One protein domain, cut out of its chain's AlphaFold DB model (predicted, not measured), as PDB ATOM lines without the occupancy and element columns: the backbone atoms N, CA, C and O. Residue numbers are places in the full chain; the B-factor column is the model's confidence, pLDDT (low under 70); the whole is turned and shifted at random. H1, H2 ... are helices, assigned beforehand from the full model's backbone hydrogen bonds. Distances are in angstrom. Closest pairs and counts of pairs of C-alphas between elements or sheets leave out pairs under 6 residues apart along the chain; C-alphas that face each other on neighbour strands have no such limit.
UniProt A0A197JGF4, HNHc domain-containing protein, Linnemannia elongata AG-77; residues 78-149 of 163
ATOM      1  N   ASP A  78     -17.453  51.765 -35.302       92.81
ATOM      2  CA  ASP A  78     -16.003  51.735 -35.140       92.81
ATOM      3  C   ASP A  78     -15.449  50.307 -35.272       92.81
ATOM      4  O   ASP A  78     -14.509  50.066 -36.026       92.81
ATOM      5  N   SER A  79     -16.119  49.325 -34.659       90.88
ATOM      6  CA  SER A  79     -15.753  47.905 -34.776       90.88
ATOM      7  C   SER A  79     -15.820  47.389 -36.216       90.88
ATOM      8  O   SER A  79     -14.976  46.600 -36.625       90.88
ATOM      9  N   ILE A  80     -16.783  47.863 -37.013       91.62
ATOM     10  CA  ILE A  80     -16.897  47.519 -38.442       91.62
ATOM     11  C   ILE A  80     -15.716  48.089 -39.245       91.62
ATOM     12  O   ILE A  80     -15.170  47.407 -40.114       91.62
ATOM     13  N   ARG A  81     -15.289  49.319 -38.934       89.81
ATOM     14  CA  ARG A  81     -14.109  49.941 -39.554       89.81
ATOM     15  C   ARG A  81     -12.790  49.297 -39.128       89.81
ATOM     16  O   ARG A  81     -11.806  49.374 -39.862       89.81
ATOM     17  N   HIS A  82     -12.779  48.659 -37.967       85.25
ATOM     18  CA  HIS A  82     -11.640  47.932 -37.422       85.25
ATOM     19  C   HIS A  82     -11.943  46.435 -37.330       85.25
ATOM     20  O   HIS A  82     -11.657  45.796 -36.314       85.25
ATOM     21  N   SER A  83     -12.517  45.868 -38.398       87.75
ATOM     22  CA  SER A  83     -13.101  44.521 -38.382       87.75
ATOM     23  C   SER A  83     -12.087  43.430 -38.046       87.75
ATOM     24  O   SER A  83     -12.432  42.476 -37.354       87.75
ATOM     25  N   GLY A  84     -10.820  43.600 -38.439       82.94
ATOM     26  CA  GLY A  84      -9.736  42.696 -38.051       82.94
ATOM     27  C   GLY A  84      -9.524  42.640 -36.540       82.94
ATOM     28  O   GLY A  84      -9.585  41.567 -35.944       82.94
ATOM     29  N   LEU A  85      -9.359  43.797 -35.894       82.50
ATOM     30  CA  LEU A  85      -9.192  43.868 -34.441       82.50
ATOM     31  C   LEU A  85     -10.457  43.423 -33.703       82.50
ATOM     32  O   LEU A  85     -10.375  42.695 -32.714       82.50
ATOM     33  N   ALA A  86     -11.625  43.850 -34.180       86.12
ATOM     34  CA  ALA A  86     -12.904  43.462 -33.603       86.12
ATOM     35  C   ALA A  86     -13.127  41.943 -33.702       86.12
ATOM     36  O   ALA A  86     -13.601  41.321 -32.752       86.12
ATOM     37  N   GLY A  87     -12.706  41.335 -34.813       83.25
ATOM     38  CA  GLY A  87     -12.710  39.892 -35.011       83.25
ATOM     39  C   GLY A  87     -11.758  39.153 -34.074       83.25
ATOM     40  O   GLY A  87     -12.172  38.171 -33.464       83.25
ATOM     41  N   ILE A  88     -10.523  39.642 -33.899       80.44
ATOM     42  CA  ILE A  88      -9.546  39.078 -32.942       80.44
ATOM     43  C   ILE A  88     -10.094  39.128 -31.510       80.44
ATOM     44  O   ILE A  88      -9.909  38.194 -30.737       80.44
ATOM     45  N   ARG A  89     -10.796  40.209 -31.158       83.38
ATOM     46  CA  ARG A  89     -11.416  40.388 -29.838       83.38
ATOM     47  C   ARG A  89     -12.720  39.606 -29.652       83.38
ATOM     48  O   ARG A  89     -13.255  39.617 -28.550       83.38
ATOM     49  N   GLY A  90     -13.250  38.974 -30.700       82.50
ATOM     50  CA  GLY A  90     -14.526  38.257 -30.646       82.50
ATOM     51  C   GLY A  90     -15.749  39.161 -30.448       82.50
ATOM     52  O   GLY A  90     -16.779  38.686 -29.986       82.50
ATOM     53  N   VAL A  91     -15.653  40.453 -30.784       83.75
ATOM     54  CA  VAL A  91     -16.734  41.447 -30.583       83.75
ATOM     55  C   VAL A  91     -17.467  41.823 -31.875       83.75
ATOM     56  O   VAL A  91     -18.320  42.704 -31.874       83.75
ATOM     57  N   LEU A  92     -17.126  41.172 -32.988       87.44
ATOM     58  CA  LEU A  92     -17.777  41.341 -34.283       87.44
ATOM     59  C   LEU A  92     -17.994  39.969 -34.914       87.44
ATOM     60  O   LEU A  92     -17.057  39.173 -34.987       87.44
ATOM     61  N   SER A  93     -19.198  39.717 -35.413       85.31
ATOM     62  CA  SER A  93     -19.496  38.581 -36.291       85.31
ATOM     63  C   SER A  93     -20.153  39.068 -37.581       85.31
ATOM     64  O   SER A  93     -20.687  40.177 -37.641       85.31
ATOM     65  N   LEU A  94     -20.039  38.261 -38.636       87.81
ATOM     66  CA  LEU A  94     -20.453  38.619 -39.988       87.81
ATOM     67  C   LEU A  94     -21.674  37.804 -40.405       87.81
ATOM     68  O   LEU A  94     -21.738  36.593 -40.191       87.81
ATOM     69  N   GLY A  95     -22.626  38.475 -41.037       88.75
ATOM     70  CA  GLY A  95     -23.832  37.860 -41.566       88.75
ATOM     71  C   GLY A  95     -24.361  38.629 -42.766       88.75
ATOM     72  O   GLY A  95     -24.006  39.787 -42.988       88.75
ATOM     73  N   VAL A  96     -25.208  37.965 -43.541       90.12
ATOM     74  CA  VAL A  96     -25.955  38.557 -44.651       90.12
ATOM     75  C   VAL A  96     -27.358  38.886 -44.160       90.12
ATOM     76  O   VAL A  96     -28.009  38.046 -43.547       90.12
ATOM     77  N   SER A  97     -27.825  40.099 -44.441       93.56
ATOM     78  CA  SER A  97     -29.147  40.596 -44.059       93.56
ATOM     79  C   SER A  97     -29.710  41.483 -45.170       93.56
ATOM     80  O   SER A  97     -28.959  42.069 -45.951       93.56
ATOM     81  N   LYS A  98     -31.043  41.583 -45.243       93.94
ATOM     82  CA  LYS A  98     -31.729  42.566 -46.100       93.94
ATOM     83  C   LYS A  98     -31.809  43.951 -45.451       93.94
ATOM     84  O   LYS A  98     -32.125  44.921 -46.137       93.94
ATOM     85  N   MET A  99     -31.547  44.052 -44.150       94.56
ATOM     86  CA  MET A  99     -31.484  45.325 -43.444       94.56
ATOM     87  C   MET A  99     -30.217  46.092 -43.815       94.56
ATOM     88  O   MET A  99     -29.156  45.519 -44.064       94.56
ATOM     89  N   SER A 100     -30.306  47.421 -43.789       94.12
ATOM     90  CA  SER A 100     -29.113  48.250 -43.917       94.12
ATOM     91  C   SER A 100     -28.230  48.107 -42.670       94.12
ATOM     92  O   SER A 100     -28.730  47.977 -41.551       94.12
ATOM     93  N   GLN A 101     -26.906  48.225 -42.820       93.25
ATOM     94  CA  GLN A 101     -25.987  48.200 -41.668       93.25
ATOM     95  C   GLN A 101     -26.313  49.287 -40.627       93.25
ATOM     96  O   GLN A 101     -26.065  49.121 -39.432       93.25
ATOM     97  N   LYS A 102     -26.873  50.417 -41.074       95.00
ATOM     98  CA  LYS A 102     -27.338  51.496 -40.200       95.00
ATOM     99  C   LYS A 102     -28.493  51.035 -39.316       95.00
ATOM    100  O   LYS A 102     -28.466  51.328 -38.121       95.00
ATOM    101  N   ASP A 103     -29.466  50.334 -39.887       94.81
ATOM    102  CA  ASP A 103     -30.645  49.865 -39.157       94.81
ATOM    103  C   ASP A 103     -30.291  48.705 -38.232       94.81
ATOM    104  O   ASP A 103     -30.702  48.728 -37.077       94.81
ATOM    105  N   ILE A 104     -29.413  47.794 -38.671       94.69
ATOM    106  CA  ILE A 104     -28.824  46.753 -37.814       94.69
ATOM    107  C   ILE A 104     -28.207  47.399 -36.567       94.69
ATOM    108  O   ILE A 104     -28.591  47.078 -35.450       94.69
ATOM    109  N   ASN A 105     -27.321  48.388 -36.733       94.44
ATOM    110  CA  ASN A 105     -26.654  49.028 -35.593       94.44
ATOM    111  C   ASN A 105     -27.625  49.762 -34.656       94.44
ATOM    112  O   ASN A 105     -27.394  49.806 -33.447       94.44
ATOM    113  N   ARG A 106     -28.678  50.384 -35.200       94.19
ATOM    114  CA  ARG A 106     -29.702  51.073 -34.402       94.19
ATOM    115  C   ARG A 106     -30.523  50.079 -33.594       94.19
ATOM    116  O   ARG A 106     -30.637  50.252 -32.387       94.19
ATOM    117  N   GLN A 107     -31.025  49.037 -34.247       95.19
ATOM    118  CA  GLN A 107     -31.852  48.019 -33.614       95.19
ATOM    119  C   GLN A 107     -31.061  47.208 -32.585       95.19
ATOM    120  O   GLN A 107     -31.560  46.983 -31.492       95.19
ATOM    121  N   THR A 108     -29.799  46.858 -32.863       94.06
ATOM    122  CA  THR A 108     -28.913  46.216 -31.877       94.06
ATOM    123  C   THR A 108     -28.807  47.033 -30.590       94.06
ATOM    124  O   THR A 108     -28.902  46.477 -29.498       94.06
ATOM    125  N   LEU A 109     -28.610  48.351 -30.696       93.38
ATOM    126  CA  LEU A 109     -28.491  49.206 -29.512       93.38
ATOM    127  C   LEU A 109     -29.823  49.421 -28.810       93.38
ATOM    128  O   LEU A 109     -29.838  49.430 -27.585       93.38
ATOM    129  N   GLN A 110     -30.912  49.573 -29.562       93.44
ATOM    130  CA  GLN A 110     -32.250  49.680 -28.991       93.44
ATOM    131  C   GLN A 110     -32.593  48.427 -28.175       93.44
ATOM    132  O   GLN A 110     -32.934  48.536 -27.003       93.44
ATOM    133  N   LEU A 111     -32.403  47.236 -28.751       95.31
ATOM    134  CA  LEU A 111     -32.637  45.969 -28.058       95.31
ATOM    135  C   LEU A 111     -31.741  45.820 -26.828       95.31
ATOM    136  O   LEU A 111     -32.196  45.341 -25.793       95.31
ATOM    137  N   PHE A 112     -30.474  46.231 -26.911       93.31
ATOM    138  CA  PHE A 112     -29.583  46.207 -25.753       93.31
ATOM    139  C   PHE A 112     -30.059  47.148 -24.637       93.31
ATOM    140  O   PHE A 112     -30.031  46.754 -23.478       93.31
ATOM    141  N   ASP A 113     -30.504  48.360 -24.966       91.56
ATOM    142  CA  ASP A 113     -31.015  49.334 -23.990       91.56
ATOM    143  C   ASP A 113     -32.302  48.836 -23.315       91.56
ATOM    144  O   ASP A 113     -32.442  48.886 -22.095       91.56
ATOM    145  N   GLU A 114     -33.210  48.254 -24.099       95.38
ATOM    146  CA  GLU A 114     -34.480  47.717 -23.608       95.38
ATOM    147  C   GLU A 114     -34.284  46.451 -22.759       95.38
ATOM    148  O   GLU A 114     -34.900  46.292 -21.703       95.38
ATOM    149  N   THR A 115     -33.413  45.535 -23.192       96.38
ATOM    150  CA  THR A 115     -33.299  44.193 -22.589       96.38
ATOM    151  C   THR A 115     -32.117  44.030 -21.641       96.38
ATOM    152  O   THR A 115     -32.073  43.056 -20.888       96.38
ATOM    153  N   HIS A 116     -31.143  44.942 -21.689       92.56
ATOM    154  CA  HIS A 116     -29.841  44.838 -21.019       92.56
ATOM    155  C   HIS A 116     -29.066  43.555 -21.372       92.56
ATOM    156  O   HIS A 116     -28.175  43.122 -20.637       92.56
ATOM    157  N   LYS A 117     -29.395  42.934 -22.511       93.56
ATOM    158  CA  LYS A 117     -28.745  41.738 -23.050       93.56
ATOM    159  C   LYS A 117     -28.215  42.044 -24.440       93.56
ATOM    160  O   LYS A 117     -28.832  42.777 -25.206       93.56
ATOM    161  N   VAL A 118     -27.053  41.483 -24.768       88.19
ATOM    162  CA  VAL A 118     -26.514  41.574 -26.129       88.19
ATOM    163  C   VAL A 118     -27.437  40.764 -27.046       88.19
ATOM    164  O   VAL A 118     -27.563  39.559 -26.815       88.19
ATOM    165  N   PRO A 119     -28.096  41.388 -28.039       90.94
ATOM    166  CA  PRO A 119     -29.008  40.675 -28.919       90.94
ATOM    167  C   PRO A 119     -28.232  39.719 -29.826       90.94
ATOM    168  O   PRO A 119     -27.132  40.024 -30.298       90.94
ATOM    169  N   SER A 120     -28.822  38.558 -30.076       88.56
ATOM    170  CA  SER A 120     -28.373  37.624 -31.101       88.56
ATOM    171  C   SER A 120     -28.730  38.135 -32.501       88.56
ATOM    172  O   SER A 120     -29.516  39.067 -32.668       88.56
ATOM    173  N   PHE A 121     -28.175  37.498 -33.535       87.19
ATOM    174  CA  PHE A 121     -28.479  37.842 -34.928       87.19
ATOM    175  C   PHE A 121     -29.978  37.798 -35.227       87.19
ATOM    176  O   PHE A 121     -30.497  38.732 -35.830       87.19
ATOM    177  N   SER A 122     -30.671  36.760 -34.755       89.25
ATOM    178  CA  SER A 122     -32.105  36.575 -34.983       89.25
ATOM    179  C   SER A 122     -32.981  37.575 -34.232       89.25
ATOM    180  O   SER A 122     -34.101  37.821 -34.667       89.25
ATOM    181  N   ASP A 123     -32.481  38.160 -33.138       92.81
ATOM    182  CA  ASP A 123     -33.199  39.219 -32.419       92.81
ATOM    183  C   ASP A 123     -33.201  40.528 -33.225       92.81
ATOM    184  O   ASP A 123     -34.145  41.314 -33.153       92.81
ATOM    185  N   VAL A 124     -32.139  40.767 -34.007       93.44
ATOM    186  CA  VAL A 124     -31.994  41.961 -34.852       93.44
ATOM    187  C   VAL A 124     -32.658  41.755 -36.215       93.44
ATOM    188  O   VAL A 124     -33.444  42.587 -36.649       93.44
ATOM    189  N   ASP A 125     -32.373  40.642 -36.886       93.75
ATOM    190  CA  ASP A 125     -33.014  40.250 -38.140       93.75
ATOM    191  C   ASP A 125     -33.216  38.737 -38.154       93.75
ATOM    192  O   ASP A 125     -32.267  37.963 -38.304       93.75
ATOM    193  N   SER A 126     -34.471  38.304 -38.059       91.25
ATOM    194  CA  SER A 126     -34.833  36.887 -38.087       91.25
ATOM    195  C   SER A 126     -34.465  36.185 -39.400       91.25
ATOM    196  O   SER A 126     -34.458  34.959 -39.449       91.25
ATOM    197  N   ASN A 127     -34.183  36.940 -40.469       91.12
ATOM    198  CA  ASN A 127     -33.758  36.419 -41.768       91.12
ATOM    199  C   ASN A 127     -32.240  36.511 -41.983       91.12
ATOM    200  O   ASN A 127     -31.767  36.164 -43.070       91.12
ATOM    201  N   ALA A 128     -31.475  37.002 -41.002       90.06
ATOM    202  CA  ALA A 128     -30.033  37.098 -41.140       90.06
ATOM    203  C   ALA A 128     -29.391  35.709 -41.201       90.06
ATOM    204  O   ALA A 128     -29.656  34.833 -40.377       90.06
ATOM    205  N   VAL A 129     -28.487  35.530 -42.162       89.00
ATOM    206  CA  VAL A 129     -27.697  34.306 -42.318       89.00
ATOM    207  C   VAL A 129     -26.276  34.589 -41.860       89.00
ATOM    208  O   VAL A 129     -25.562  35.374 -42.485       89.00
ATOM    209  N   ILE A 130     -25.854  33.953 -40.768       84.25
ATOM    210  CA  ILE A 130     -24.480  34.070 -40.270       84.25
ATOM    211  C   ILE A 130     -23.536  33.410 -41.275       84.25
ATOM    212  O   ILE A 130     -23.742  32.266 -41.684       84.25
ATOM    213  N   ILE A 131     -22.480  34.123 -41.658       83.31
ATOM    214  CA  ILE A 131     -21.421  33.552 -42.484       83.31
ATOM    215  C   ILE A 131     -20.563  32.688 -41.560       83.31
ATOM    216  O   ILE A 131     -19.921  33.199 -40.643       83.31
ATOM    217  N   ALA A 132     -20.574  31.373 -41.783       62.38
ATOM    218  CA  ALA A 132     -19.775  30.434 -41.009       62.38
ATOM    219  C   ALA A 132     -18.278  30.731 -41.206       62.38
ATOM    220  O   ALA A 132     -17.703  30.459 -42.258       62.38
ATOM    221  N   GLY A 133     -17.654  31.330 -40.194       65.25
ATOM    222  CA  GLY A 133     -16.237  31.674 -40.189       65.25
ATOM    223  C   GLY A 133     -15.907  32.690 -39.098       65.25
ATOM    224  O   GLY A 133     -16.735  33.521 -38.730       65.25
ATOM    225  N   HIS A 134     -14.686  32.641 -38.566       69.38
ATOM    226  CA  HIS A 134     -14.207  33.714 -37.698       69.38
ATOM    227  C   HIS A 134     -14.042  34.990 -38.529       69.38
ATOM    228  O   HIS A 134     -13.407  34.966 -39.582       69.38
ATOM    229  N   THR A 135     -14.513  36.124 -38.010       74.88
ATOM    230  CA  THR A 135     -14.281  37.468 -38.571       74.88
ATOM    231  C   THR A 135     -12.801  37.722 -38.896       74.88
ATOM    232  O   THR A 135     -12.489  38.449 -39.833       74.88
ATOM    233  N   VAL A 136     -11.881  37.058 -38.186       73.50
ATOM    234  CA  VAL A 136     -10.436  37.049 -38.472       73.50
ATOM    235  C   VAL A 136     -10.109  36.487 -39.861       73.50
ATOM    236  O   VAL A 136      -9.309  37.077 -40.577       73.50
ATOM    237  N   GLY A 137     -10.735  35.381 -40.271       72.19
ATOM    238  CA  GLY A 137     -10.527  34.800 -41.601       72.19
ATOM    239  C   GLY A 137     -10.954  35.763 -42.706       72.19
ATOM    240  O   GLY A 137     -10.226  35.959 -43.675       72.19
ATOM    241  N   TYR A 138     -12.083  36.449 -42.510       73.88
ATOM    242  CA  TYR A 138     -12.533  37.487 -43.435       73.88
ATOM    243  C   TYR A 138     -11.603  38.706 -43.435       73.88
ATOM    244  O   TYR A 138     -11.275  39.236 -44.491       73.88
ATOM    245  N   ALA A 139     -11.119  39.129 -42.266       76.44
ATOM    246  CA  ALA A 139     -10.152  40.214 -42.162       76.44
ATOM    247  C   ALA A 139      -8.835  39.899 -42.890       76.44
ATOM    248  O   ALA A 139      -8.284  40.782 -43.540       76.44
ATOM    249  N   ASN A 140      -8.361  38.652 -42.849       76.75
ATOM    250  CA  ASN A 140      -7.185  38.233 -43.615       76.75
ATOM    251  C   ASN A 140      -7.432  38.314 -45.127       76.75
ATOM    252  O   ASN A 140      -6.575  38.814 -45.846       76.75
ATOM    253  N   ILE A 141      -8.617  37.910 -45.602       76.38
ATOM    254  CA  ILE A 141      -9.005  38.089 -47.011       76.38
ATOM    255  C   ILE A 141      -8.992  39.579 -47.377       76.38
ATOM    256  O   ILE A 141      -8.426  39.945 -48.402       76.38
ATOM    257  N   LEU A 142      -9.559  40.447 -46.530       74.25
ATOM    258  CA  LEU A 142      -9.537  41.895 -46.755       74.25
ATOM    259  C   LEU A 142      -8.110  42.462 -46.790       74.25
ATOM    260  O   LEU A 142      -7.844  43.338 -47.603       74.25
ATOM    261  N   LEU A 143      -7.201  41.973 -45.939       74.81
ATOM    262  CA  LEU A 143      -5.795  42.397 -45.938       74.81
ATOM    263  C   LEU A 143      -5.099  42.018 -47.248       74.81
ATOM    264  O   LEU A 143      -4.458  42.872 -47.851       74.81
ATOM    265  N   THR A 144      -5.283  40.779 -47.712       74.94
ATOM    266  CA  THR A 144      -4.745  40.308 -48.996       74.94
ATOM    267  C   THR A 144      -5.319  41.100 -50.168       74.94
ATOM    268  O   THR A 144      -4.578  41.505 -51.056       74.94
ATOM    269  N   LEU A 145      -6.628  41.370 -50.169       71.12
ATOM    270  CA  LEU A 145      -7.245  42.201 -51.201       71.12
ATOM    271  C   LEU A 145      -6.683  43.626 -51.190       71.12
ATOM    272  O   LEU A 145      -6.415  44.153 -52.258       71.12
ATOM    273  N   ASP A 146      -6.461  44.223 -50.018       68.88
ATOM    274  CA  ASP A 146      -5.861  45.558 -49.891       68.88
ATOM    275  C   ASP A 146      -4.378  45.584 -50.305       68.88
ATOM    276  O   ASP A 146      -3.907  46.597 -50.801       68.88
ATOM    277  N   ASP A 147      -3.624  44.489 -50.134       63.12
ATOM    278  CA  ASP A 147      -2.253  44.350 -50.669       63.12
ATOM    279  C   ASP A 147      -2.213  44.252 -52.203       63.12
ATOM    280  O   ASP A 147      -1.229  44.650 -52.825       63.12
ATOM    281  N   HIS A 148      -3.269  43.716 -52.815       59.53
ATOM    282  CA  HIS A 148      -3.391  43.577 -54.268       59.53
ATOM    283  C   HIS A 148      -4.202  44.702 -54.921       59.53
ATOM    284  O   HIS A 148      -4.306  44.740 -56.148       59.53
ATOM    285  N   PHE A 149      -4.786  45.603 -54.127       48.38
ATOM    286  CA  PHE A 149      -5.527  46.744 -54.636       48.38
ATOM    287  C   PHE A 149      -4.541  47.848 -55.003       48.38
ATOM    288  O   PHE A 149      -4.035  48.579 -54.153       48.38
TER     289      PHE A 149
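AT A GLANCE: This is residues 78 to 149 of the 163 residues of the protein "HNHc domain-containing protein" of Linnemannia elongata AG-77 (UniProt A0A197JGF4). What is the shape? Two small helical lobes, H1 with H2 and H5, and H3 with H4, are joined by two links paired antiparallel at residues 95 to 96 and 129 to 130; residues 144 to 149 stick out. What builds it? The 72 printed residues have five named helices, H1 to H5 in order, and no named strand: all helix. It is only just compact, close to loose, radius of gyration of the C-alphas 13.3 A, spanning 43 by 23 by 20 A.

IN THESE COORDINATES: Where does H1 lie? H1, residues 78 to 81, begins at C-alpha 78 (-16.003, 51.735, -35.140). What follows? H2 is residues 83 to 88, H3 101 to 115, 20.8 A from first to last C-alpha, and H4 121 to 124. H5, residues 135 to 148, 20.1 A, ends at C-alpha 148 (-3.391, 43.577, -54.268).

HOW THE PARTS SIT: What touches H2? H1 only just touches it, only at the corner, with 3 pairs of C-alphas within 8 A, the closest Ser 79 and Ala 86, 5.4 A. H5 touches it with residues 135 to 140 alone, at a steep tilt of 46 degrees, opposite ways; the closest C-alphas, Gly 87 and Thr 135, are 4.6 A apart. What touches H3? H4 does, closest C-alphas Thr 108 and Val 124, 6.0 A. Are the backbones in order? In H2, H3 and H5 every O i to N i+4 pair is within hydrogen-bond range; H1 and H4 are too short for one.

THE WHOLE: Is it cut? The printed part has no cut; the link H2 to H3 is long. Where is confidence low? Residues 132 to 134 and 146 to 149 have pLDDT under 70.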